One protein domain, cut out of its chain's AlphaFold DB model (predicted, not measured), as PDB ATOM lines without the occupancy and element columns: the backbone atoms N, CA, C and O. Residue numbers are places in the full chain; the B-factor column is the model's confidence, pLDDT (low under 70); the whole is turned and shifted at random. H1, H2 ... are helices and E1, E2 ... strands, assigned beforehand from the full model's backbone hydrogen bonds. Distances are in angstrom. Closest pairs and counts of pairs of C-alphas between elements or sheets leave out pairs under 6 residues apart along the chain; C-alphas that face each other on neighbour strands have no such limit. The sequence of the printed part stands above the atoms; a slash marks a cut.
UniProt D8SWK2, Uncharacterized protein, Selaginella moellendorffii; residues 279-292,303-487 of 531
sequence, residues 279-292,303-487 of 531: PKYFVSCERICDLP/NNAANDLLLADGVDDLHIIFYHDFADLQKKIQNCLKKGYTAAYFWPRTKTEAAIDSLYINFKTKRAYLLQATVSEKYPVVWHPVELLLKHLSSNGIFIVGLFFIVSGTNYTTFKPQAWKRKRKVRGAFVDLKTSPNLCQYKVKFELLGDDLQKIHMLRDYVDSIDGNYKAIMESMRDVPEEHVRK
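AT A GLANCE: This is residues 279 to 292 and 303 to 487 of the 531 residues of an uncharacterized protein of Selaginella moellendorffii (UniProt D8SWK2). One strongly twisted, curled eight-stranded sheet has H2 and H3 side by side over one face and the small H1 on the other. From E7, the chain runs through H4, H5 and H6 to the far edge, where it joins the sheet as E8; residues 457 to 462 of H5 stand free. The printed part has 199 residues, with six named helices and eight named strands in the order E1 H1 E2 H2 E3 E4 E5 H3 E6 E7 H4 H5 H6 E8. The mixed sheet runs E1 E7 E6 E5 E4 E3 E2 E8, and the class is mixed, helices and strands. The whole is compact, with a radius of gyration of the C-alphas of 17.4 A and spans of 48 by 39 by 31 A.

IN THESE COORDINATES: E1, residues 282 to 289, begins at C-alpha 282 (191.426, 37.970, 119.258). H1 is 304 to 310, E2 318 to 323, and H2 326 to 339, 20.0 A long. E3 is 343 to 348, E4 358 to 362, E5 367 to 374, 22.5 A long, and H3 383 to 395, 18.7 A. E6, 399 to 408, spans 27.1 A. E7 is 441 to 446, H4 450 to 454, H5 456 to 463, H6 469 to 476, and E8 483 to 486, ending at C-alpha 486 (207.298, 31.881, 114.028).

HOW THE PARTS SIT: Edge strand E1 is antiparallel to E7, with N 286 and O 443 2.9 A apart. E7 is parallel to E6 (N 444 and O 405, 2.8 A), and E6 to E5 (N 404 and O 370, 2.8 A). E3, E4 and E5 form a meander, each strand the antiparallel neighbour of the one before, with two hairpins: N 346 and O 359 are 2.8 A apart, N 369 and O 360 2.8 A. E2 is parallel to E3 (N 345 and O 319, 2.8 A) and antiparallel to edge strand E8 (N 320 and O 484, 2.8 A). E2, H2, E3 and E5, H3, E6 are strand-helix-strand units, parallel neighbours joined through a helix, with right-handed crossovers. H2 is over E3 and E2 at a height over the sheet of 9.4 A; H3 has a height of 10.0 A. The closest C-alphas of H2 and H3, Gln 330 and His 392, are 7.5 A apart: close but not clearly touching. H1 and H3 are on opposite faces, making three layers with H2; C-alphas 282 of E1 and 310 of H1 are 5.9 A apart. H4, H5 and H6 are not on the sheet. Every O i to N i+4 pair is within hydrogen-bond range in H2 to H6, and 2 of 3 in H1.

THE WHOLE: C-alphas 292 and 476, the farthest apart, are 53.0 A apart. Residues 293 to 302 are not printed; C-alphas 292 and 303 are 17.9 A apart across this cut. The link from E6 to E7, 32 residues, is long. Mean pLDDT of the printed part is 70.8; 78 residues are under 70, among them 422 to 437 and 449 to 487.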
ATOM      1  N   PRO A 279     197.943  36.551 116.944       75.31
ATOM      2  CA  PRO A 279     196.593  37.081 117.206       75.31
ATOM      3  C   PRO A 279     195.723  36.169 118.108       75.31
ATOM      4  O   PRO A 279     194.519  36.383 118.188       75.31
ATOM      5  N   LYS A 280     196.290  35.137 118.759       76.50
ATOM      6  CA  LYS A 280     195.602  33.954 119.338       76.50
ATOM      7  C   LYS A 280     194.326  34.258 120.142       76.50
ATOM      8  O   LYS A 280     193.372  33.494 120.064       76.50
ATOM      9  N   TYR A 281     194.310  35.335 120.929       78.75
ATOM     10  CA  TYR A 281     193.178  35.694 121.804       78.75
ATOM     11  C   TYR A 281     192.285  36.813 121.252       78.75
ATOM     12  O   TYR A 281     191.536  37.446 122.001       78.75
ATOM     13  N   PHE A 282     192.358  37.085 119.948       86.38
ATOM     14  CA  PHE A 282     191.426  37.970 119.258       86.38
ATOM     15  C   PHE A 282     190.221  37.136 118.822       86.38
ATOM     16  O   PHE A 282     190.302  36.357 117.877       86.38
ATOM     17  N   VAL A 283     189.101  37.273 119.533       82.94
ATOM     18  CA  VAL A 283     187.952  36.356 119.380       82.94
ATOM     19  C   VAL A 283     186.790  36.939 118.574       82.94
ATOM     20  O   VAL A 283     185.937  36.203 118.090       82.94
ATOM     21  N   SER A 284     186.726  38.264 118.432       85.75
ATOM     22  CA  SER A 284     185.699  38.949 117.640       85.75
ATOM     23  C   SER A 284     186.220  40.285 117.126       85.75
ATOM     24  O   SER A 284     187.051  40.915 117.782       85.75
ATOM     25  N   CYS A 285     185.729  40.732 115.972       88.06
ATOM     26  CA  CYS A 285     186.064  42.026 115.393       88.06
ATOM     27  C   CYS A 285     184.826  42.678 114.762       88.06
ATOM     28  O   CYS A 285     184.240  42.151 113.819       88.06
ATOM     29  N   GLU A 286     184.477  43.872 115.233       86.88
ATOM     30  CA  GLU A 286     183.340  44.664 114.756       86.88
ATOM     31  C   GLU A 286     183.815  46.003 114.199       86.88
ATOM     32  O   GLU A 286     184.675  46.672 114.773       86.88
ATOM     33  N   ARG A 287     183.212  46.443 113.093       85.81
ATOM     34  CA  ARG A 287     183.407  47.801 112.582       85.81
ATOM     35  C   ARG A 287     182.596  48.776 113.431       85.81
ATOM     36  O   ARG A 287     181.405  48.567 113.625       85.81
ATOM     37  N   ILE A 288     183.234  49.845 113.900       83.25
ATOM     38  CA  ILE A 288     182.591  50.873 114.738       83.25
ATOM     39  C   ILE A 288     182.439  52.216 114.021       83.25
ATOM     40  O   ILE A 288     181.580  53.005 114.398       83.25
ATOM     41  N   CYS A 289     183.240  52.484 112.983       75.44
ATOM     42  CA  CYS A 289     183.164  53.729 112.217       75.44
ATOM     43  C   CYS A 289     183.225  53.478 110.704       75.44
ATOM     44  O   CYS A 289     184.215  52.940 110.191       75.44
ATOM     45  N   ASP A 290     182.176  53.916 110.006       63.19
ATOM     46  CA  ASP A 290     182.139  54.093 108.556       63.19
ATOM     47  C   ASP A 290     182.669  55.478 108.160       63.19
ATOM     48  O   ASP A 290     182.448  56.468 108.854       63.19
ATOM     49  N   LEU A 291     183.346  55.553 107.012       58.44
ATOM     50  CA  LEU A 291     183.926  56.784 106.464       58.44
ATOM     51  C   LEU A 291     182.841  57.845 106.169       58.44
ATOM     52  O   LEU A 291     182.012  57.624 105.281       58.44
ATOM     53  N   PRO A 292     182.874  59.044 106.783       48.97
ATOM     54  CA  PRO A 292     181.981  60.127 106.407       48.97
ATOM     55  C   PRO A 292     182.668  61.085 105.423       48.97
ATOM     56  O   PRO A 292     183.386  61.998 105.839       48.97
ATOM     57  N   ASN A 303     183.388  42.749 104.988       50.59
ATOM     58  CA  ASN A 303     183.584  42.274 106.364       50.59
ATOM     59  C   ASN A 303     184.675  41.186 106.486       50.59
ATOM     60  O   ASN A 303     185.262  41.031 107.551       50.59
ATOM     61  N   ASN A 304     185.023  40.498 105.392       56.66
ATOM     62  CA  ASN A 304     186.085  39.491 105.345       56.66
ATOM     63  C   ASN A 304     187.465  40.027 105.771       56.66
ATOM     64  O   ASN A 304     188.264  39.253 106.284       56.66
ATOM     65  N   ALA A 305     187.765  41.320 105.599       56.25
ATOM     66  CA  ALA A 305     189.072  41.852 106.005       56.25
ATOM     67  C   ALA A 305     189.254  41.933 107.533       56.25
ATOM     68  O   ALA A 305     190.381  42.039 107.999       56.25
ATOM     69  N   ALA A 306     188.175  41.858 108.320       63.69
ATOM     70  CA  ALA A 306     188.280  41.651 109.763       63.69
ATOM     71  C   ALA A 306     188.750  40.220 110.084       63.69
ATOM     72  O   ALA A 306     189.603  40.030 110.949       63.69
ATOM     73  N   ASN A 307     188.256  39.225 109.340       70.56
ATOM     74  CA  ASN A 307     188.612  37.818 109.532       70.56
ATOM     75  C   ASN A 307     190.088  37.546 109.202       70.56
ATOM     76  O   ASN A 307     190.723  36.774 109.910       70.56
ATOM     77  N   ASP A 308     190.659  38.218 108.194       76.50
ATOM     78  CA  ASP A 308     192.093  38.123 107.864       76.50
ATOM     79  C   ASP A 308     193.019  38.455 109.057       76.50
ATOM     80  O   ASP A 308     194.118  37.913 109.141       76.50
ATOM     81  N   LEU A 309     192.603  39.357 109.960       82.69
ATOM     82  CA  LEU A 309     193.366  39.704 111.166       82.69
ATOM     83  C   LEU A 309     193.231  38.626 112.250       82.69
ATOM     84  O   LEU A 309     194.215  38.294 112.905       82.69
ATOM     85  N   LEU A 310     192.022  38.085 112.430       79.00
ATOM     86  CA  LEU A 310     191.749  37.017 113.399       79.00
ATOM     87  C   LEU A 310     192.452  35.705 113.008       79.00
ATOM     88  O   LEU A 310     192.898  34.971 113.877       79.00
ATOM     89  N   LEU A 311     192.600  35.449 111.704       78.38
ATOM     90  CA  LEU A 311     193.240  34.259 111.125       78.38
ATOM     91  C   LEU A 311     194.749  34.438 110.849       78.38
ATOM     92  O   LEU A 311     195.341  33.663 110.094       78.38
ATOM     93  N   ALA A 312     195.388  35.470 111.412       77.50
ATOM     94  CA  ALA A 312     196.807  35.745 111.175       77.50
ATOM     95  C   ALA A 312     197.763  34.714 111.824       77.50
ATOM     96  O   ALA A 312     198.949  34.705 111.500       77.50
ATOM     97  N   ASP A 313     197.265  33.833 112.698       68.31
ATOM     98  CA  ASP A 313     197.982  32.683 113.269       68.31
ATOM     99  C   ASP A 313     198.081  31.495 112.298       68.31
ATOM    100  O   ASP A 313     199.051  30.741 112.340       68.31
ATOM    101  N   GLY A 314     197.110  31.359 111.390       65.12
ATOM    102  CA  GLY A 314     197.100  30.378 110.304       65.12
ATOM    103  C   GLY A 314     198.030  30.720 109.135       65.12
ATOM    104  O   GLY A 314     198.067  29.980 108.151       65.12
ATOM    105  N   VAL A 315     198.767  31.833 109.212       71.19
ATOM    106  CA  VAL A 315     199.757  32.234 108.208       71.19
ATOM    107  C   VAL A 315     201.096  31.571 108.520       71.19
ATOM    108  O   VAL A 315     201.759  31.919 109.498       71.19
ATOM    109  N   ASP A 316     201.514  30.638 107.664       66.81
ATOM    110  CA  ASP A 316     202.872  30.096 107.710       66.81
ATOM    111  C   ASP A 316     203.897  31.231 107.495       66.81
ATOM    112  O   ASP A 316     203.699  32.098 106.638       66.81
ATOM    113  N   ASP A 317     205.004  31.202 108.247       74.12
ATOM    114  CA  ASP A 317     206.090  32.197 108.181       74.12
ATOM    115  C   ASP A 317     205.665  33.622 108.619       74.12
ATOM    116  O   ASP A 317     205.829  34.610 107.899       74.12
ATOM    117  N   LEU A 318     205.090  33.728 109.827       81.12
ATOM    118  CA  LEU A 318     204.831  35.006 110.500       81.12
ATOM    119  C   LEU A 318     206.092  35.502 111.227       81.12
ATOM    120  O   LEU A 318     206.541  34.894 112.201       81.12
ATOM    121  N   HIS A 319     206.626  36.643 110.797       82.00
ATOM    122  CA  HIS A 319     207.802  37.264 111.414       82.00
ATOM    123  C   HIS A 319     207.409  38.243 112.523       82.00
ATOM    124  O   HIS A 319     206.532  39.075 112.315       82.00
ATOM    125  N   ILE A 320     208.066  38.202 113.682       82.69
ATOM    126  CA  ILE A 320     207.948  39.229 114.731       82.69
ATOM    127  C   ILE A 320     209.167  40.145 114.617       82.69
ATOM    128  O   ILE A 320     210.305  39.680 114.649       82.69
ATOM    129  N   ILE A 321     208.928  41.443 114.438       81.81
ATOM    130  CA  ILE A 321     209.961  42.415 114.067       81.81
ATOM    131  C   ILE A 321     209.898  43.614 115.005       81.81
ATOM    132  O   ILE A 321     208.901  44.336 115.065       81.81
ATOM    133  N   PHE A 322     210.987  43.848 115.726       80.50
ATOM    134  CA  PHE A 322     211.081  44.951 116.674       80.50
ATOM    135  C   PHE A 322     211.521  46.238 115.982       80.50
ATOM    136  O   PHE A 322     212.391  46.201 115.109       80.50
ATOM    137  N   TYR A 323     210.982  47.391 116.385       75.81
ATOM    138  CA  TYR A 323     211.438  48.688 115.868       75.81
ATOM    139  C   TYR A 323     211.526  49.785 116.937       75.81
ATOM    140  O   TYR A 323     210.828  49.749 117.949       75.81
ATOM    141  N   HIS A 324     212.403  50.767 116.720       70.12
ATOM    142  CA  HIS A 324     212.689  51.832 117.698       70.12
ATOM    143  C   HIS A 324     212.126  53.208 117.333       70.12
ATOM    144  O   HIS A 324     212.013  54.071 118.201       70.12
ATOM    145  N   ASP A 325     211.817  53.446 116.060       71.38
ATOM    146  CA  ASP A 325     211.190  54.671 115.569       71.38
ATOM    147  C   ASP A 325     210.666  54.485 114.137       71.38
ATOM    148  O   ASP A 325     210.771  53.408 113.548       71.38
ATOM    149  N   PHE A 326     210.071  55.537 113.571       78.94
ATOM    150  CA  PHE A 326     209.459  55.479 112.247       78.94
ATOM    151  C   PHE A 326     210.471  55.227 111.114       78.94
ATOM    152  O   PHE A 326     210.132  54.537 110.157       78.94
ATOM    153  N   ALA A 327     211.709  55.724 111.213       80.62
ATOM    154  CA  ALA A 327     212.721  55.499 110.177       80.62
ATOM    155  C   ALA A 327     213.224  54.045 110.197       80.62
ATOM    156  O   ALA A 327     213.384  53.421 109.145       80.62
ATOM    157  N   ASP A 328     213.400  53.483 111.395       80.25
ATOM    158  CA  ASP A 328     213.701  52.063 111.592       80.25
ATOM    159  C   ASP A 328     212.561  51.160 111.077       80.25
ATOM    160  O   ASP A 328     212.800  50.222 110.315       80.25
ATOM    161  N   LEU A 329     211.302  51.505 111.379       86.00
ATOM    162  CA  LEU A 329     210.123  50.809 110.848       86.00
ATOM    163  C   LEU A 329     210.101  50.803 109.311       86.00
ATOM    164  O   LEU A 329     209.907  49.751 108.703       86.00
ATOM    165  N   GLN A 330     210.340  51.953 108.670       87.94
ATOM    166  CA  GLN A 330     210.426  52.049 107.209       87.94
ATOM    167  C   GLN A 330     211.523  51.133 106.645       87.94
ATOM    168  O   GLN A 330     211.260  50.357 105.724       87.94
ATOM    169  N   LYS A 331     212.737  51.169 107.218       88.38
ATOM    170  CA  LYS A 331     213.861  50.300 106.822       88.38
ATOM    171  C   LYS A 331     213.492  48.816 106.938       88.38
ATOM    172  O   LYS A 331     213.782  48.042 106.023       88.38
ATOM    173  N   LYS A 332     212.825  48.419 108.023       89.25
ATOM    174  CA  LYS A 332     212.439  47.025 108.287       89.25
ATOM    175  C   LYS A 332     211.326  46.538 107.357       89.25
ATOM    176  O   LYS A 332     211.470  45.464 106.782       89.25
ATOM    177  N   ILE A 333     210.309  47.359 107.072       91.88
ATOM    178  CA  ILE A 333     209.287  47.055 106.048       91.88
ATOM    179  C   ILE A 333     209.935  46.830 104.668       91.88
ATOM    180  O   ILE A 333     209.596  45.865 103.982       91.88
ATOM    181  N   GLN A 334     210.903  47.670 104.271       92.06
ATOM    182  CA  GLN A 334     211.659  47.468 103.025       92.06
ATOM    183  C   GLN A 334     212.450  46.154 103.020       92.06
ATOM    184  O   GLN A 334     212.550  45.504 101.980       92.06
ATOM    185  N   ASN A 335     213.014  45.754 104.163       91.31
ATOM    186  CA  ASN A 335     213.754  44.501 104.289       91.31
ATOM    187  C   ASN A 335     212.831  43.289 104.073       91.31
ATOM    188  O   ASN A 335     213.126  42.444 103.233       91.31
ATOM    189  N   CYS A 336     211.662  43.255 104.725       91.38
ATOM    190  CA  CYS A 336     210.662  42.195 104.537       91.38
ATOM    191  C   CYS A 336     210.200  42.063 103.080       91.38
ATOM    192  O   CYS A 336     210.082  40.951 102.567       91.38
ATOM    193  N   LEU A 337     209.973  43.195 102.400       91.12
ATOM    194  CA  LEU A 337     209.595  43.222 100.984       91.12
ATOM    195  C   LEU A 337     210.697  42.645 100.084       91.12
ATOM    196  O   LEU A 337     210.391  41.880  99.173       91.12
ATOM    197  N   LYS A 338     211.969  42.971 100.348       91.50
ATOM    198  CA  LYS A 338     213.124  42.438  99.602       91.50
ATOM    199  C   LYS A 338     213.357  40.949  99.854       91.50
ATOM    200  O   LYS A 338     213.706  40.234  98.923       91.50
ATOM    201  N   LYS A 339     213.167  40.494 101.094       89.25
ATOM    202  CA  LYS A 339     213.310  39.086 101.487       89.25
ATOM    203  C   LYS A 339     212.096  38.215 101.121       89.25
ATOM    204  O   LYS A 339     212.186  36.997 101.219       89.25
ATOM    205  N   GLY A 340     210.977  38.811 100.699       88.25
ATOM    206  CA  GLY A 340     209.786  38.089 100.236       88.25
ATOM    207  C   GLY A 340     208.932  37.464 101.345       88.25
ATOM    208  O   GLY A 340     208.315  36.429 101.117       88.25
ATOM    209  N   TYR A 341     208.900  38.065 102.539       88.88
ATOM    210  CA  TYR A 341     208.206  37.499 103.708       88.88
ATOM    211  C   TYR A 341     206.697  37.388 103.495       88.88
ATOM    212  O   TYR A 341     206.087  38.280 102.908       88.88
ATOM    213  N   THR A 342     206.069  36.326 104.014       88.88
ATOM    214  CA  THR A 342     204.616  36.120 103.870       88.88
ATOM    215  C   THR A 342     203.828  37.141 104.692       88.88
ATOM    216  O   THR A 342     202.918  37.800 104.172       88.88
ATOM    217  N   ALA A 343     204.195  37.306 105.966       90.44
ATOM    218  CA  ALA A 343     203.617  38.296 106.863       90.44
ATOM    219  C   ALA A 343     204.598  38.708 107.971       90.44
ATOM    220  O   ALA A 343     205.485  37.943 108.346       90.44
ATOM    221  N   ALA A 344     204.414  39.906 108.527       90.69
ATOM    222  CA  ALA A 344     205.165  40.370 109.688       90.69
ATOM    223  C   ALA A 344     204.293  41.161 110.673       90.69
ATOM    224  O   ALA A 344     203.406  41.924 110.282       90.69
ATOM    225  N   TYR A 345     204.590  40.991 111.956       90.31
ATOM    226  CA  TYR A 345     204.055  41.730 113.086       90.31
ATOM    227  C   TYR A 345     205.145  42.651 113.645       90.31
ATOM    228  O   TYR A 345     206.172  42.190 114.140       90.31
ATOM    229  N   PHE A 346     204.928  43.959 113.542       87.94
ATOM    230  CA  PHE A 346     205.875  44.986 113.955       87.94
ATOM    231  C   PHE A 346     205.528  45.502 115.357       87.94
ATOM    232  O   PHE A 346     204.473  46.119 115.550       87.94
ATOM    233  N   TRP A 347     206.440  45.294 116.310       84.44
ATOM    234  CA  TRP A 347     206.308  45.683 117.721       84.44
ATOM    235  C   TRP A 347     207.306  46.813 118.069       84.44
ATOM    236  O   TRP A 347     208.521  46.611 117.966       84.44
ATOM    237  N   PRO A 348     206.843  48.015 118.460       77.25
ATOM    238  CA  PRO A 348     207.712  49.084 118.947       77.25
ATOM    239  C   PRO A 348     208.375  48.726 120.289       77.25
ATOM    240  O   PRO A 348     207.727  48.197 121.182       77.25
ATOM    241  N   ARG A 349     209.661  49.061 120.464       69.19
ATOM    242  CA  ARG A 349     210.413  48.866 121.731       69.19
ATOM    243  C   ARG A 349     210.713  50.156 122.498       69.19
ATOM    244  O   ARG A 349     211.446  50.149 123.481       69.19
ATOM    245  N   THR A 350     210.163  51.268 122.036       61.88
ATOM    246  CA  THR A 350     210.134  52.570 122.714       61.88
ATOM    247  C   THR A 350     208.745  53.172 122.495       61.88
ATOM    248  O   THR A 350     207.978  52.665 121.671       61.88
ATOM    249  N   LYS A 351     208.406  54.283 123.164       57.38
ATOM    250  CA  LYS A 351     207.207  55.058 122.805       57.38
ATOM    251  C   LYS A 351     207.481  55.818 121.511       57.38
ATOM    252  O   LYS A 351     207.785  57.011 121.516       57.38
ATOM    253  N   THR A 352     207.421  55.087 120.399       48.41
ATOM    254  CA  THR A 352     207.762  55.624 119.086       48.41
ATOM    255  C   THR A 352     206.859  56.796 118.727       48.41
ATOM    256  O   THR A 352     205.758  56.974 119.251       48.41
ATOM    257  N   GLU A 353     207.308  57.607 117.773       50.47
ATOM    258  CA  GLU A 353     206.453  58.651 117.220       50.47
ATOM    259  C   GLU A 353     205.226  58.074 116.499       50.47
ATOM    260  O   GLU A 353     204.270  58.819 116.302       50.47
ATOM    261  N   ALA A 354     205.208  56.782 116.134       50.59
ATOM    262  CA  ALA A 354     204.032  56.128 115.575       50.59
ATOM    263  C   ALA A 354     202.914  56.080 116.626       50.59
ATOM    264  O   ALA A 354     203.067  55.533 117.711       50.59
ATOM    265  N   ALA A 355     201.766  56.663 116.293       63.81
ATOM    266  CA  ALA A 355     200.640  56.810 117.209       63.81
ATOM    267  C   ALA A 355     199.767  55.547 117.317       63.81
ATOM    268  O   ALA A 355     198.553  55.671 117.443       63.81
ATOM    269  N   ILE A 356     200.378  54.373 117.158       78.38
ATOM    270  CA  ILE A 356     199.751  53.050 117.171       78.38
ATOM    271  C   ILE A 356     200.695  52.082 117.880       78.38
ATOM    272  O   ILE A 356     201.912  52.170 117.697       78.38
ATOM    273  N   ASP A 357     200.148  51.148 118.647       82.88
ATOM    274  CA  ASP A 357     200.963  50.264 119.486       82.88
ATOM    275  C   ASP A 357     201.573  49.120 118.672       82.88
ATOM    276  O   ASP A 357     202.621  48.605 119.024       82.88
ATOM    277  N   SER A 358     200.969  48.700 117.555       88.75
ATOM    278  CA  SER A 358     201.616  47.768 116.617       88.75
ATOM    279  C   SER A 358     201.061  47.849 115.196       88.75
ATOM    280  O   SER A 358     200.036  48.475 114.920       88.75
ATOM    281  N   LEU A 359     201.773  47.213 114.267       91.56
ATOM    282  CA  LEU A 359     201.402  47.109 112.859       91.56
ATOM    283  C   LEU A 359     201.526  45.649 112.419       91.56
ATOM    284  O   LEU A 359     202.610  45.081 112.478       91.56
ATOM    285  N   TYR A 360     200.445  45.054 111.924       92.88
ATOM    286  CA  TYR A 360     200.503  43.768 111.226       92.88
ATOM    287  C   TYR A 360     200.451  44.002 109.712       92.88
ATOM    288  O   TYR A 360     199.620  44.776 109.234       92.88
ATOM    289  N   ILE A 361     201.327  43.343 108.950       92.50
ATOM    290  CA  ILE A 361     201.310  43.350 107.485       92.50
ATOM    291  C   ILE A 361     201.259  41.913 106.973       92.50
ATOM    292  O   ILE A 361     202.161  41.119 107.224       92.50
ATOM    293  N   ASN A 362     200.242  41.612 106.174       91.25
ATOM    294  CA  ASN A 362     200.206  40.436 105.319       91.25
ATOM    295  C   ASN A 362     200.691  40.857 103.923       91.25
ATOM    296  O   ASN A 362     199.960  41.498 103.162       91.25
ATOM    297  N   PHE A 363     201.947  40.551 103.594       90.56
ATOM    298  CA  PHE A 363     202.558  40.965 102.328       90.56
ATOM    299  C   PHE A 363     201.979  40.191 101.137       90.56
ATOM    300  O   PHE A 363     201.828  40.767 100.060       90.56
ATOM    301  N   LYS A 364     201.560  38.932 101.345       87.25
ATOM    302  CA  LYS A 364     200.889  38.105 100.327       87.25
ATOM    303  C   LYS A 364     199.580  38.731  99.831       87.25
ATOM    304  O   LYS A 364     199.340  38.760  98.627       87.25
ATOM    305  N   THR A 365     198.748  39.267 100.727       86.81
ATOM    306  CA  THR A 365     197.515  39.995 100.355       86.81
ATOM    307  C   THR A 365     197.726  41.501 100.169       86.81
ATOM    308  O   THR A 365     196.796  42.201  99.766       86.81
ATOM    309  N   LYS A 366     198.942  42.000 100.445       89.88
ATOM    310  CA  LYS A 366     199.311  43.422 100.521       89.88
ATOM    311  C   LYS A 366     198.379  44.230 101.432       89.88
ATOM    312  O   LYS A 366     197.998  45.350 101.093       89.88
ATOM    313  N   ARG A 367     198.007  43.663 102.585       90.38
ATOM    314  CA  ARG A 367     197.122  44.291 103.582       90.38
ATOM    315  C   ARG A 367     197.876  44.637 104.859       90.38
ATOM    316  O   ARG A 367     198.603  43.803 105.389       90.38
ATOM    317  N   ALA A 368     197.659  45.846 105.361       91.19
ATOM    318  CA  ALA A 368     198.183  46.331 106.631       91.19
ATOM    319  C   ALA A 368     197.057  46.659 107.620       91.19
ATOM    320  O   ALA A 368     196.010  47.193 107.243       91.19
ATOM    321  N   TYR A 369     197.309  46.371 108.892       92.06
ATOM    322  CA  TYR A 369     196.369  46.481 110.001       92.06
ATOM    323  C   TYR A 369     197.050  47.279 111.110       92.06
ATOM    324  O   TYR A 369     198.078  46.851 111.639       92.06
ATOM    325  N   LEU A 370     196.516  48.462 111.421       90.44
ATOM    326  CA  LEU A 370     197.058  49.312 112.479       90.44
ATOM    327  C   LEU A 370     196.386  48.919 113.795       90.44
ATOM    328  O   LEU A 370     195.158  48.896 113.847       90.44
ATOM    329  N   LEU A 371     197.157  48.606 114.831       90.31
ATOM    330  CA  LEU A 371     196.655  48.008 116.068       90.31
ATOM    331  C   LEU A 371     196.927  48.947 117.245       90.31
ATOM    332  O   LEU A 371     198.044  49.437 117.407       90.31
ATOM    333  N   GLN A 372     195.900  49.191 118.055       87.75
ATOM    334  CA  GLN A 372     195.957  50.020 119.257       87.75
ATOM    335  C   GLN A 372     195.329  49.238 120.413       87.75
ATOM    336  O   GLN A 372     194.112  49.049 120.434       87.75
ATOM    337  N   ALA A 373     196.127  48.792 121.376       84.31
ATOM    338  CA  ALA A 373     195.627  48.300 122.648       84.31
ATOM    339  C   ALA A 373     194.965  49.454 123.409       84.31
ATOM    340  O   ALA A 373     195.498  50.560 123.504       84.31
ATOM    341  N   THR A 374     193.779  49.219 123.971       75.69
ATOM    342  CA  THR A 374     193.201  50.178 124.906       75.69
ATOM    343  C   THR A 374     192.245  49.557 125.917       75.69
ATOM    344  O   THR A 374     191.330  48.795 125.603       75.69
ATOM    345  N   VAL A 375     192.434  49.973 127.168       59.75
ATOM    346  CA  VAL A 375     191.549  49.680 128.300       59.75
ATOM    347  C   VAL A 375     190.491  50.769 128.531       59.75
ATOM    348  O   VAL A 375     189.656  50.607 129.415       59.75
ATOM    349  N   SER A 376     190.485  51.882 127.777       60.66
ATOM    350  CA  SER A 376     189.456  52.935 127.911       60.66
ATOM    351  C   SER A 376     189.343  53.880 126.702       60.66
ATOM    352  O   SER A 376     190.281  54.057 125.931       60.66
ATOM    353  N   GLU A 377     188.225  54.594 126.582       58.78
ATOM    354  CA  GLU A 377     187.995  55.602 125.526       58.78
ATOM    355  C   GLU A 377     188.834  56.897 125.681       58.78
ATOM    356  O   GLU A 377     188.587  57.881 124.991       58.78
ATOM    357  N   LYS A 378     189.799  56.951 126.615       57.75
ATOM    358  CA  LYS A 378     190.534  58.183 126.971       57.75
ATOM    359  C   LYS A 378     191.874  58.379 126.245       57.75
ATOM    360  O   LYS A 378     192.515  59.409 126.457       57.75
ATOM    361  N   TYR A 379     192.291  57.446 125.387       61.53
ATOM    362  CA  TYR A 379     193.582  57.484 124.680       61.53
ATOM    363  C   TYR A 379     193.401  57.770 123.175       61.53
ATOM    364  O   TYR A 379     193.310  56.842 122.373       61.53
ATOM    365  N   PRO A 380     193.322  59.050 122.755       64.06
ATOM    366  CA  PRO A 380     193.059  59.398 121.364       64.06
ATOM    367  C   PRO A 380     194.319  59.308 120.493       64.06
ATOM    368  O   PRO A 380     195.352  59.922 120.780       64.06
ATOM    369  N   VAL A 381     194.190  58.610 119.366       72.00
ATOM    370  CA  VAL A 381     195.265  58.396 118.390       72.00
ATOM    371  C   VAL A 381     195.690  59.711 117.727       72.00
ATOM    372  O   VAL A 381     194.868  60.504 117.255       72.00
ATOM    373  N   VAL A 382     197.005  59.950 117.674       74.94
ATOM    374  CA  VAL A 382     197.582  61.151 117.056       74.94
ATOM    375  C   VAL A 382     197.621  60.996 115.537       74.94
ATOM    376  O   VAL A 382     198.201  60.067 114.990       74.94
ATOM    377  N   TRP A 383     197.032  61.957 114.834       75.50
ATOM    378  CA  TRP A 383     196.740  61.842 113.401       75.50
ATOM    379  C   TRP A 383     197.960  61.831 112.452       75.50
ATOM    380  O   TRP A 383     197.930  61.205 111.398       75.50
ATOM    381  N   HIS A 384     199.040  62.526 112.813       73.38
ATOM    382  CA  HIS A 384     200.130  62.879 111.896       73.38
ATOM    383  C   HIS A 384     201.099  61.713 111.629       73.38
ATOM    384  O   HIS A 384     201.424  61.476 110.468       73.38
ATOM    385  N   PRO A 385     201.513  60.926 112.639       75.75
ATOM    386  CA  PRO A 385     202.310  59.723 112.402       75.75
ATOM    387  C   PRO A 385     201.559  58.670 111.579       75.75
ATOM    388  O   PRO A 385     202.153  58.010 110.730       75.75
ATOM    389  N   VAL A 386     200.237  58.561 111.772       80.19
ATOM    390  CA  VAL A 386     199.384  57.660 110.981       80.19
ATOM    391  C   VAL A 386     199.330  58.102 109.515       80.19
ATOM    392  O   VAL A 386     199.461  57.259 108.636       80.19
ATOM    393  N   GLU A 387     199.241  59.406 109.227       80.69
ATOM    394  CA  GLU A 387     199.367  59.951 107.861       80.69
ATOM    395  C   GLU A 387     200.726  59.652 107.199       80.69
ATOM    396  O   GLU A 387     200.786  59.347 106.006       80.69
ATOM    397  N   LEU A 388     201.833  59.726 107.947       80.69
ATOM    398  CA  LEU A 388     203.161  59.384 107.419       80.69
ATOM    399  C   LEU A 388     203.259  57.888 107.088       80.69
ATOM    400  O   LEU A 388     203.735  57.523 106.008       80.69
ATOM    401  N   LEU A 389     202.755  57.026 107.977       83.88
ATOM    402  CA  LEU A 389     202.692  55.581 107.761       83.88
ATOM    403  C   LEU A 389     201.770  55.216 106.586       83.88
ATOM    404  O   LEU A 389     202.150  54.396 105.751       83.88
ATOM    405  N   LEU A 390     200.611  55.875 106.470       84.62
ATOM    406  CA  LEU A 390     199.676  55.755 105.344       84.62
ATOM    407  C   LEU A 390     200.371  55.986 104.006       84.62
ATOM    408  O   LEU A 390     200.258  55.158 103.100       84.62
ATOM    409  N   LYS A 391     201.121  57.085 103.891       85.19
ATOM    410  CA  LYS A 391     201.862  57.429 102.672       85.19
ATOM    411  C   LYS A 391     202.956  56.414 102.365       85.19
ATOM    412  O   LYS A 391     203.050  55.978 101.222       85.19
ATOM    413  N   HIS A 392     203.733  56.005 103.369       88.06
ATOM    414  CA  HIS A 392     204.816  55.039 103.178       88.06
ATOM    415  C   HIS A 392     204.309  53.647 102.768       88.06
ATOM    416  O   HIS A 392     204.842  53.041 101.841       88.06
ATOM    417  N   LEU A 393     203.266  53.124 103.416       89.75
ATOM    418  CA  LEU A 393     202.691  51.829 103.037       89.75
ATOM    419  C   LEU A 393     202.047  51.899 101.643       89.75
ATOM    420  O   LEU A 393     202.302  51.028 100.809       89.75
ATOM    421  N   SER A 394     201.337  52.990 101.335       88.44
ATOM    422  CA  SER A 394     200.747  53.211 100.006       88.44
ATOM    423  C   SER A 394     201.798  53.299  98.893       88.44
ATOM    424  O   SER A 394     201.590  52.715  97.831       88.44
ATOM    425  N   SER A 395     202.949  53.952  99.121       89.38
ATOM    426  CA  SER A 395     204.039  54.002  98.129       89.38
ATOM    427  C   SER A 395     204.675  52.636  97.855       89.38
ATOM    428  O   SER A 395     205.293  52.450  96.814       89.38
ATOM    429  N   ASN A 396     204.491  51.671  98.760       89.06
ATOM    430  CA  ASN A 396     204.912  50.278  98.598       89.06
ATOM    431  C   ASN A 396     203.793  49.360  98.070       89.06
ATOM    432  O   ASN A 396     203.949  48.139  98.024       89.06
ATOM    433  N   GLY A 397     202.647  49.927  97.680       89.00
ATOM    434  CA  GLY A 397     201.486  49.167  97.218       89.00
ATOM    435  C   GLY A 397     200.811  48.331  98.310       89.00
ATOM    436  O   GLY A 397     200.079  47.400  97.977       89.00
ATOM    437  N   ILE A 398     201.059  48.636  99.589       91.00
ATOM    438  CA  ILE A 398     200.424  47.989 100.740       91.00
ATOM    439  C   ILE A 398     199.184  48.803 101.120       91.00
ATOM    440  O   ILE A 398     199.272  49.979 101.476       91.00
ATOM    441  N   PHE A 399     198.015  48.174 101.044       88.06
ATOM    442  CA  PHE A 399     196.734  48.783 101.374       88.06
ATOM    443  C   PHE A 399     196.432  48.641 102.869       88.06
ATOM    444  O   PHE A 399     196.458  47.538 103.412       88.06
ATOM    445  N   ILE A 400     196.099  49.742 103.544       87.75
ATOM    446  CA  ILE A 400     195.730  49.715 104.965       87.75
ATOM    447  C   ILE A 400     194.224  49.486 105.098       87.75
ATOM    448  O   ILE A 400     193.421  50.265 104.591       87.75
ATOM    449  N   VAL A 401     193.853  48.419 105.805       87.50
ATOM    450  CA  VAL A 401     192.460  48.001 106.016       87.50
ATOM    451  C   VAL A 401     191.737  48.940 106.985       87.50
ATOM    452  O   VAL A 401     190.587  49.313 106.756       87.50
ATOM    453  N   GLY A 402     192.411  49.348 108.059       87.62
ATOM    454  CA  GLY A 402     191.826  50.189 109.095       87.62
ATOM    455  C   GLY A 402     192.691  50.302 110.344       87.62
ATOM    456  O   GLY A 402     193.815  49.796 110.397       87.62
ATOM    457  N   LEU A 403     192.118  50.972 111.340       88.12
ATOM    458  CA  LEU A 403     192.618  51.069 112.705       88.12
ATOM    459  C   LEU A 403     191.773  50.163 113.610       88.12
ATOM    460  O   LEU A 403     190.548  50.282 113.641       88.12
ATOM    461  N   PHE A 404     192.433  49.260 114.323       89.75
ATOM    462  CA  PHE A 404     191.835  48.198 115.119       89.75
ATOM    463  C   PHE A 404     192.147  48.442 116.597       89.75
ATOM    464  O   PHE A 404     193.287  48.295 117.040       89.75
ATOM    465  N   PHE A 405     191.124  48.831 117.355       89.12
ATOM    466  CA  PHE A 405     191.199  49.022 118.797       89.12
ATOM    467  C   PHE A 405     191.010  47.688 119.504       89.12
ATOM    468  O   PHE A 405     189.923  47.111 119.475       89.12
ATOM    469  N   ILE A 406     192.061  47.191 120.136       88.56
ATOM    470  CA  ILE A 406     192.043  45.932 120.869       88.56
ATOM    471  C   ILE A 406     191.594  46.241 122.290       88.56
ATOM    472  O   ILE A 406     192.267  46.966 123.020       88.56
ATOM    473  N   VAL A 407     190.413  45.737 122.648       85.81
ATOM    474  CA  VAL A 407     189.679  46.095 123.868       85.81
ATOM    475  C   VAL A 407     189.372  44.856 124.699       85.81
ATOM    476  O   VAL A 407     189.108  43.776 124.166       85.81
ATOM    477  N   SER A 408     189.397  45.008 126.022       80.00
ATOM    478  CA  SER A 408     189.040  43.927 126.939       80.00
ATOM    479  C   SER A 408     187.591  43.477 126.728       80.00
ATOM    480  O   SER A 408     186.714  44.281 126.392       80.00
ATOM    481  N   GLY A 409     187.307  42.201 127.005       75.88
ATOM    482  CA  GLY A 409     185.950  41.651 126.908       75.88
ATOM    483  C   GLY A 409     184.878  42.446 127.672       75.88
ATOM    484  O   GLY A 409     183.744  42.518 127.211       75.88
ATOM    485  N   THR A 410     185.239  43.112 128.778       74.00
ATOM    486  CA  THR A 410     184.325  43.961 129.568       74.00
ATOM    487  C   THR A 410     183.928  45.262 128.878       74.00
ATOM    488  O   THR A 410     182.855  45.789 129.155       74.00
ATOM    489  N   ASN A 411     184.793  45.797 128.014       78.38
ATOM    490  CA  ASN A 411     184.612  47.105 127.382       78.38
ATOM    491  C   ASN A 411     184.166  46.970 125.918       78.38
ATOM    492  O   ASN A 411     183.703  47.932 125.315       78.38
ATOM    493  N   TYR A 412     184.275  45.772 125.341       83.44
ATOM    494  CA  TYR A 412     183.969  45.504 123.938       83.44
ATOM    495  C   TYR A 412     182.537  45.879 123.516       83.44
ATOM    496  O   TYR A 412     182.322  46.348 122.399       83.44
ATOM    497  N   THR A 413     181.539  45.710 124.384       84.06
ATOM    498  CA  THR A 413     180.146  46.079 124.068       84.06
ATOM    499  C   THR A 413     179.900  47.586 124.130       84.06
ATOM    500  O   THR A 413     179.055  48.088 123.392       84.06
ATOM    501  N   THR A 414     180.638  48.315 124.969       83.50
ATOM    502  CA  THR A 414     180.436  49.750 125.224       83.50
ATOM    503  C   THR A 414     181.358  50.664 124.418       83.50
ATOM    504  O   THR A 414     181.026  51.839 124.271       83.50
ATOM    505  N   PHE A 415     182.469  50.144 123.883       84.25
ATOM    506  CA  PHE A 415     183.511  50.919 123.203       84.25
ATOM    507  C   PHE A 415     183.037  51.601 121.910       84.25
ATOM    508  O   PHE A 415     182.562  50.948 120.974       84.25
ATOM    509  N   LYS A 416     183.236  52.921 121.840       83.81
ATOM    510  CA  LYS A 416     182.830  53.798 120.733       83.81
ATOM    511  C   LYS A 416     184.006  54.244 119.851       83.81
ATOM    512  O   LYS A 416     185.162  54.210 120.284       83.81
ATOM    513  N   PRO A 417     183.719  54.725 118.621       82.56
ATOM    514  CA  PRO A 417     184.704  55.357 117.747       82.56
ATOM    515  C   PRO A 417     185.520  56.447 118.439       82.56
ATOM    516  O   PRO A 417     184.982  57.296 119.148       82.56
ATOM    517  N   GLN A 418     186.821  56.444 118.175       81.31
ATOM    518  CA  GLN A 418     187.782  57.357 118.779       81.31
ATOM    519  C   GLN A 418     188.036  58.573 117.886       81.31
ATOM    520  O   GLN A 418     188.173  58.463 116.663       81.31
ATOM    521  N   ALA A 419     188.137  59.750 118.500       76.25
ATOM    522  CA  ALA A 419     188.462  60.984 117.797       76.25
ATOM    523  C   ALA A 419     189.973  61.101 117.524       76.25
ATOM    524  O   ALA A 419     190.808  60.820 118.383       76.25
ATOM    525  N   TRP A 420     190.330  61.594 116.336       76.56
ATOM    526  CA  TRP A 420     191.718  61.894 115.974       76.56
ATOM    527  C   TRP A 420     192.249  63.108 116.750       76.56
ATOM    528  O   TRP A 420     191.721  64.215 116.616       76.56
ATOM    529  N   LYS A 421     193.345  62.949 117.504       74.50
ATOM    530  CA  LYS A 421     194.006  64.069 118.195       74.50
ATOM    531  C   LYS A 421     195.016  64.759 117.276       74.50
ATOM    532  O   LYS A 421     196.071  64.214 116.942       74.50
ATOM    533  N   ARG A 422     194.739  66.017 116.925       65.00
ATOM    534  CA  ARG A 422     195.736  66.928 116.341       65.00
ATOM    535  C   ARG A 422     196.627  67.479 117.456       65.00
ATOM    536  O   ARG A 422     196.153  68.243 118.294       65.00
ATOM    537  N   LYS A 423     197.927  67.158 117.452       56.84
ATOM    538  CA  LYS A 423     198.910  67.941 118.225       56.84
ATOM    539  C   LYS A 423     198.936  69.367 117.658       56.84
ATOM    540  O   LYS A 423     199.186  69.548 116.466       56.84
ATOM    541  N   ARG A 424     198.660  70.381 118.488       41.34
ATOM    542  CA  ARG A 424     198.861  71.793 118.117       41.34
ATOM    543  C   ARG A 424     200.372  72.045 118.013       41.34
ATOM    544  O   ARG A 424     201.062  71.873 119.005       41.34
ATOM    545  N   LYS A 425     200.845  72.444 116.823       38.31
ATOM    546  CA  LYS A 425     202.237  72.819 116.491       38.31
ATOM    547  C   LYS A 425     203.327  71.872 117.027       38.31
ATOM    548  O   LYS A 425     203.909  72.108 118.079       38.31
ATOM    549  N   VAL A 426     203.726  70.893 116.214       39.00
ATOM    550  CA  VAL A 426     205.109  70.391 116.286       39.00
ATOM    551  C   VAL A 426     206.010  71.503 115.733       39.00
ATOM    552  O   VAL A 426     205.852  71.883 114.576       39.00
ATOM    553  N   ARG A 427     206.923  72.065 116.539       34.03
ATOM    554  CA  ARG A 427     207.998  72.928 116.016       34.03
ATOM    555  C   ARG A 427     209.013  72.019 115.309       34.03
ATOM    556  O   ARG A 427     209.840  71.405 115.970       34.03
ATOM    557  N   GLY A 428     208.905  71.883 113.990       43.66
ATOM    558  CA  GLY A 428     209.758  71.004 113.182       43.66
ATOM    559  C   GLY A 428     209.260  70.873 111.739       43.66
ATOM    560  O   GLY A 428     208.176  71.352 111.417       43.66
ATOM    561  N   ALA A 429     210.043  70.217 110.878       38.81
ATOM    562  CA  ALA A 429     209.878  70.165 109.414       38.81
ATOM    563  C   ALA A 429     208.675  69.339 108.891       38.81
ATOM    564  O   ALA A 429     208.673  68.862 107.757       38.81
ATOM    565  N   PHE A 430     207.637  69.159 109.704       42.12
ATOM    566  CA  PHE A 430     206.455  68.387 109.355       42.12
ATOM    567  C   PHE A 430     205.371  69.294 108.771       42.12
ATOM    568  O   PHE A 430     204.790  70.125 109.469       42.12
ATOM    569  N   VAL A 431     205.090  69.116 107.475       46.16
ATOM    570  CA  VAL A 431     204.058  69.869 106.746       46.16
ATOM    571  C   VAL A 431     202.716  69.763 107.475       46.16
ATOM    572  O   VAL A 431     202.280  68.668 107.838       46.16
ATOM    573  N   ASP A 432     202.059  70.907 107.671       46.81
ATOM    574  CA  ASP A 432     200.820  71.031 108.443       46.81
ATOM    575  C   ASP A 432     199.636  70.415 107.672       46.81
ATOM    576  O   ASP A 432     198.895  71.087 106.947       46.81
ATOM    577  N   LEU A 433     199.500  69.090 107.778       53.28
ATOM    578  CA  LEU A 433     198.426  68.317 107.154       53.28
ATOM    579  C   LEU A 433     197.075  68.833 107.657       53.28
ATOM    580  O   LEU A 433     196.854  68.949 108.857       53.28
ATOM    581  N   LYS A 434     196.168  69.172 106.733       53.12
ATOM    582  CA  LYS A 434     194.860  69.775 107.055       53.12
ATOM    583  C   LYS A 434     193.723  68.755 107.186       53.12
ATOM    584  O   LYS A 434     192.639  69.114 107.637       53.12
ATOM    585  N   THR A 435     193.951  67.506 106.791       58.59
ATOM    586  CA  THR A 435     192.948  66.436 106.728       58.59
ATOM    587  C   THR A 435     193.314  65.293 107.666       58.59
ATOM    588  O   THR A 435     194.467  64.882 107.715       58.59
ATOM    589  N   SER A 436     192.325  64.777 108.398       62.03
ATOM    590  CA  SER A 436     192.462  63.573 109.221       62.03
ATOM    591  C   SER A 436     192.551  62.301 108.366       62.03
ATOM    592  O   SER A 436     191.898  62.267 107.317       62.03
ATOM    593  N   PRO A 437     193.222  61.239 108.857       68.69
ATOM    594  CA  PRO A 437     193.228  59.926 108.224       68.69
ATOM    595  C   PRO A 437     191.834  59.439 107.839       68.69
ATOM    596  O   PRO A 437     190.921  59.372 108.666       68.69
ATOM    597  N   ASN A 438     191.687  59.060 106.573       73.44
ATOM    598  CA  ASN A 438     190.457  58.495 106.022       73.44
ATOM    599  C   ASN A 438     190.425  56.975 106.268       73.44
ATOM    600  O   ASN A 438     190.407  56.179 105.331       73.44
ATOM    601  N   LEU A 439     190.510  56.579 107.542       78.38
ATOM    602  CA  LEU A 439     190.601  55.186 107.977       78.38
ATOM    603  C   LEU A 439     189.331  54.723 108.687       78.38
ATOM    604  O   LEU A 439     188.780  55.416 109.540       78.38
ATOM    605  N   CYS A 440     188.918  53.503 108.355       83.44
ATOM    606  CA  CYS A 440     187.854  52.796 109.054       83.44
ATOM    607  C   CYS A 440     188.339  52.394 110.449       83.44
ATOM    608  O   CYS A 440     189.501  52.010 110.606       83.44
ATOM    609  N   GLN A 441     187.450  52.452 111.441       86.44
ATOM    610  CA  GLN A 441     187.761  52.000 112.797       86.44
ATOM    611  C   GLN A 441     187.012  50.711 113.115       86.44
ATOM    612  O   GLN A 441     185.817  50.581 112.827       86.44
ATOM    613  N   TYR A 442     187.727  49.796 113.753       88.12
ATOM    614  CA  TYR A 442     187.250  48.507 114.229       88.12
ATOM    615  C   TYR A 442     187.558  48.377 115.721       88.12
ATOM    616  O   TYR A 442     188.551  48.930 116.193       88.12
ATOM    617  N   LYS A 443     186.741  47.623 116.453       89.06
ATOM    618  CA  LYS A 443     187.073  47.111 117.786       89.06
ATOM    619  C   LYS A 443     187.309  45.606 117.694       89.06
ATOM    620  O   LYS A 443     186.590  44.917 116.973       89.06
ATOM    621  N   VAL A 444     188.293  45.105 118.427       89.06
ATOM    622  CA  VAL A 444     188.675  43.691 118.486       89.06
ATOM    623  C   VAL A 444     188.577  43.233 119.935       89.06
ATOM    624  O   VAL A 444     189.177  43.852 120.814       89.06
ATOM    625  N   LYS A 445     187.812  42.172 120.201       87.62
ATOM    626  CA  LYS A 445     187.677  41.605 121.546       87.62
ATOM    627  C   LYS A 445     188.930  40.798 121.873       87.62
ATOM    628  O   LYS A 445     189.190  39.792 121.216       87.62
ATOM    629  N   PHE A 446     189.659  41.225 122.899       85.75
ATOM    630  CA  PHE A 446     190.714  40.436 123.527       85.75
ATOM    631  C   PHE A 446     190.129  39.639 124.697       85.75
ATOM    632  O   PHE A 446     189.567  40.223 125.632       85.75
ATOM    633  N   GLU A 447     190.242  38.313 124.640       80.62
ATOM    634  CA  GLU A 447     189.684  37.410 125.648       80.62
ATOM    635  C   GLU A 447     190.611  36.215 125.897       80.62
ATOM    636  O   GLU A 447     190.723  35.303 125.080       80.62
ATOM    637  N   LEU A 448     191.275  36.227 127.055       70.44
ATOM    638  CA  LEU A 448     191.986  35.070 127.593       70.44
ATOM    639  C   LEU A 448     190.959  34.108 128.200       70.44
ATOM    640  O   LEU A 448     190.260  34.469 129.148       70.44
ATOM    641  N   LEU A 449     190.871  32.893 127.659       64.88
ATOM    642  CA  LEU A 449     190.026  31.831 128.210       64.88
ATOM    643  C   LEU A 449     190.566  31.374 129.575       64.88
ATOM    644  O   LEU A 449     191.769  31.434 129.814       64.88
ATOM    645  N   GLY A 450     189.698  30.884 130.467       55.59
ATOM    646  CA  GLY A 450     190.099  30.467 131.821       55.59
ATOM    647  C   GLY A 450     191.201  29.399 131.832       55.59
ATOM    648  O   GLY A 450     192.151  29.500 132.606       55.59
ATOM    649  N   ASP A 451     191.129  28.434 130.917       55.56
ATOM    650  CA  ASP A 451     192.121  27.361 130.788       55.56
ATOM    651  C   ASP A 451     193.444  27.865 130.185       55.56
ATOM    652  O   ASP A 451     194.519  27.415 130.577       55.56
ATOM    653  N   ASP A 452     193.383  28.835 129.266       56.66
ATOM    654  CA  ASP A 452     194.561  29.537 128.737       56.66
ATOM    655  C   ASP A 452     195.181  30.483 129.777       56.66
ATOM    656  O   ASP A 452     196.386  30.716 129.746       56.66
ATOM    657  N   LEU A 453     194.390  30.993 130.727       56.66
ATOM    658  CA  LEU A 453     194.868  31.758 131.877       56.66
ATOM    659  C   LEU A 453     195.607  30.857 132.875       56.66
ATOM    660  O   LEU A 453     196.645  31.241 133.406       56.66
ATOM    661  N   GLN A 454     195.108  29.642 133.112       53.53
ATOM    662  CA  GLN A 454     195.841  28.643 133.894       53.53
ATOM    663  C   GLN A 454     197.131  28.228 133.180       53.53
ATOM    664  O   GLN A 454     198.170  28.112 133.822       53.53
ATOM    665  N   LYS A 455     197.088  28.096 131.849       56.09
ATOM    666  CA  LYS A 455     198.239  27.819 130.972       56.09
ATOM    667  C   LYS A 455     199.007  29.073 130.546       56.09
ATOM    668  O   LYS A 455     199.825  28.997 129.635       56.09
ATOM    669  N   ILE A 456     198.813  30.222 131.195       56.41
ATOM    670  CA  ILE A 456     199.510  31.459 130.812       56.41
ATOM    671  C   ILE A 456     201.026  31.335 131.030       56.41
ATOM    672  O   ILE A 456     201.821  31.940 130.323       56.41
ATOM    673  N   HIS A 457     201.445  30.446 131.929       50.91
ATOM    674  CA  HIS A 457     202.836  30.034 132.077       50.91
ATOM    675  C   HIS A 457     203.398  29.298 130.847       50.91
ATOM    676  O   HIS A 457     204.589  29.404 130.574       50.91
ATOM    677  N   MET A 458     202.559  28.619 130.060       53.53
ATOM    678  CA  MET A 458     202.947  28.067 128.759       53.53
ATOM    679  C   MET A 458     203.087  29.163 127.696       53.53
ATOM    680  O   MET A 458     203.692  28.915 126.658       53.53
ATOM    681  N   LEU A 459     202.572  30.380 127.930       49.91
ATOM    682  CA  LEU A 459     202.969  31.537 127.123       49.91
ATOM    683  C   LEU A 459     204.382  31.999 127.464       49.91
ATOM    684  O   LEU A 459     205.034  32.528 126.575       49.91
ATOM    685  N   ARG A 460     204.885  31.741 128.681       48.84
ATOM    686  CA  ARG A 460     206.320  31.859 128.959       48.84
ATOM    687  C   ARG A 460     207.090  30.775 128.212       48.84
ATOM    688  O   ARG A 460     207.962  31.143 127.458       48.84
ATOM    689  N   ASP A 461     206.675  29.506 128.235       50.41
ATOM    690  CA  ASP A 461     207.319  28.468 127.395       50.41
ATOM    691  C   ASP A 461     207.225  28.754 125.876       50.41
ATOM    692  O   ASP A 461     208.078  28.332 125.098       50.41
ATOM    693  N   TYR A 462     206.193  29.478 125.431       44.66
ATOM    694  CA  TYR A 462     206.059  29.971 124.057       44.66
ATOM    695  C   TYR A 462     206.967  31.176 123.782       44.66
ATOM    696  O   TYR A 462     207.600  31.193 122.727       44.66
ATOM    697  N   VAL A 463     207.076  32.132 124.713       46.22
ATOM    698  CA  VAL A 463     208.069  33.217 124.680       46.22
ATOM    699  C   VAL A 463     209.461  32.597 124.639       46.22
ATOM    700  O   VAL A 463     210.111  32.793 123.629       46.22
ATOM    701  N   ASP A 464     209.818  31.729 125.588       44.50
ATOM    702  CA  ASP A 464     211.039  30.907 125.671       44.50
ATOM    703  C   ASP A 464     211.267  30.010 124.413       44.50
ATOM    704  O   ASP A 464     212.363  29.497 124.198       44.50
ATOM    705  N   SER A 465     210.265  29.845 123.528       43.91
ATOM    706  CA  SER A 465     210.381  29.163 122.217       43.91
ATOM    707  C   SER A 465     210.433  30.098 120.995       43.91
ATOM    708  O   SER A 465     210.967  29.721 119.951       43.91
ATOM    709  N   ILE A 466     209.981  31.350 121.141       41.12
ATOM    710  CA  ILE A 466     210.334  32.496 120.275       41.12
ATOM    711  C   ILE A 466     211.833  32.852 120.448       41.12
ATOM    712  O   ILE A 466     212.396  33.752 119.820       41.12
ATOM    713  N   ASP A 467     212.522  32.085 121.286       47.31
ATOM    714  CA  ASP A 467     213.585  32.580 122.110       47.31
ATOM    715  C   ASP A 467     214.759  31.590 122.258       47.31
ATOM    716  O   ASP A 467     215.109  31.086 123.321       47.31
ATOM    717  N   GLY A 468     215.476  31.416 121.150       39.94
ATOM    718  CA  GLY A 468     216.937  31.358 121.262       39.94
ATOM    719  C   GLY A 468     217.552  32.748 121.503       39.94
ATOM    720  O   GLY A 468     218.690  32.856 121.949       39.94
ATOM    721  N   ASN A 469     216.811  33.820 121.197       37.69
ATOM    722  CA  ASN A 469     217.340  35.176 121.048       37.69
ATOM    723  C   ASN A 469     217.231  36.035 122.322       37.69
ATOM    724  O   ASN A 469     218.229  36.618 122.718       37.69
ATOM    725  N   TYR A 470     216.067  36.118 122.969       40.88
ATOM    726  CA  TYR A 470     215.845  36.698 124.313       40.88
ATOM    727  C   TYR A 470     216.666  35.976 125.411       40.88
ATOM    728  O   TYR A 470     217.115  36.614 126.354       40.88
ATOM    729  N   LYS A 471     216.947  34.683 125.252       40.75
ATOM    730  CA  LYS A 471     217.719  33.802 126.109       40.75
ATOM    731  C   LYS A 471     219.196  34.059 125.877       40.75
ATOM    732  O   LYS A 471     219.889  34.363 126.834       40.75
ATOM    733  N   ALA A 472     219.645  34.180 124.626       36.34
ATOM    734  CA  ALA A 472     220.948  34.775 124.328       36.34
ATOM    735  C   ALA A 472     221.067  36.251 124.787       36.34
ATOM    736  O   ALA A 472     222.155  36.675 125.170       36.34
ATOM    737  N   ILE A 473     219.992  37.048 124.812       40.91
ATOM    738  CA  ILE A 473     219.989  38.417 125.373       40.91
ATOM    739  C   ILE A 473     220.126  38.386 126.907       40.91
ATOM    740  O   ILE A 473     220.843  39.215 127.467       40.91
ATOM    741  N   MET A 474     219.473  37.439 127.585       38.72
ATOM    742  CA  MET A 474     219.511  37.266 129.043       38.72
ATOM    743  C   MET A 474     220.811  36.602 129.525       38.72
ATOM    744  O   MET A 474     221.332  36.991 130.566       38.72
ATOM    745  N   GLU A 475     221.356  35.650 128.762       37.03
ATOM    746  CA  GLU A 475     222.547  34.850 129.094       37.03
ATOM    747  C   GLU A 475     223.855  35.440 128.520       37.03
ATOM    748  O   GLU A 475     224.915  35.212 129.093       37.03
ATOM    749  N   SER A 476     223.817  36.225 127.428       35.69
ATOM    750  CA  SER A 476     225.027  36.793 126.782       35.69
ATOM    751  C   SER A 476     225.016  38.314 126.540       35.69
ATOM    752  O   SER A 476     226.001  38.857 126.044       35.69
ATOM    753  N   MET A 477     223.926  39.019 126.875       46.03
ATOM    754  CA  MET A 477     223.784  40.490 126.798       46.03
ATOM    755  C   MET A 477     224.195  41.176 125.474       46.03
ATOM    756  O   MET A 477     224.502  42.372 125.470       46.03
ATOM    757  N   ARG A 478     224.148  40.473 124.334       31.73
ATOM    758  CA  ARG A 478     224.287  41.097 123.003       31.73
ATOM    759  C   ARG A 478     223.035  41.904 122.627       31.73
ATOM    760  O   ARG A 478     221.960  41.700 123.191       31.73
ATOM    761  N   ASP A 479     223.182  42.825 121.672       34.72
ATOM    762  CA  ASP A 479     222.054  43.586 121.120       34.72
ATOM    763  C   ASP A 479     220.994  42.659 120.501       34.72
ATOM    764  O   ASP A 479     221.299  41.586 119.974       34.72
ATOM    765  N   VAL A 480     219.733  43.091 120.567       38.84
ATOM    766  CA  VAL A 480     218.580  42.308 120.109       38.84
ATOM    767  C   VAL A 480     218.692  42.034 118.603       38.84
ATOM    768  O   VAL A 480     218.763  42.999 117.837       38.84
ATOM    769  N   PRO A 481     218.652  40.770 118.135       39.22
ATOM    770  CA  PRO A 481     218.547  40.501 116.707       39.22
ATOM    771  C   PRO A 481     217.230  41.088 116.185       39.22
ATOM    772  O   PRO A 481     216.174  40.881 116.778       39.22
ATOM    773  N   GLU A 482     217.296  41.841 115.082       46.34
ATOM    774  CA  GLU A 482     216.210  42.713 114.591       46.34
ATOM    775  C   GLU A 482     214.880  41.989 114.250       46.34
ATOM    776  O   GLU A 482     213.900  42.647 113.897       46.34
ATOM    777  N   GLU A 483     214.839  40.654 114.311       39.34
ATOM    778  CA  GLU A 483     213.862  39.804 113.633       39.34
ATOM    779  C   GLU A 483     213.730  38.411 114.294       39.34
ATOM    780  O   GLU A 483     214.719  37.833 114.750       39.34
ATOM    781  N   HIS A 484     212.520  37.841 114.303       46.53
ATOM    782  CA  HIS A 484     212.239  36.457 114.706       46.53
ATOM    783  C   HIS A 484     211.187  35.809 113.785       46.53
ATOM    784  O   HIS A 484     210.269  36.489 113.335       46.53
ATOM    785  N   VAL A 485     211.267  34.489 113.564       47.22
ATOM    786  CA  VAL A 485     210.389  33.733 112.650       47.22
ATOM    787  C   VAL A 485     209.544  32.692 113.393       47.22
ATOM    788  O   VAL A 485     210.073  31.680 113.859       47.22
ATOM    789  N   ARG A 486     208.215  32.862 113.427       47.75
ATOM    790  CA  ARG A 486     207.298  31.881 114.028       47.75
ATOM    791  C   ARG A 486     207.122  30.674 113.101       47.75
ATOM    792  O   ARG A 486     206.329  30.698 112.159       47.75
ATOM    793  N   LYS A 487     207.845  29.587 113.388       41.97
ATOM    794  CA  LYS A 487     207.683  28.292 112.705       41.97
ATOM    795  C   LYS A 487     206.568  27.466 113.351       41.97
ATOM    796  O   LYS A 487     206.443  27.399 114.571       41.97
TER     797      LYS A 487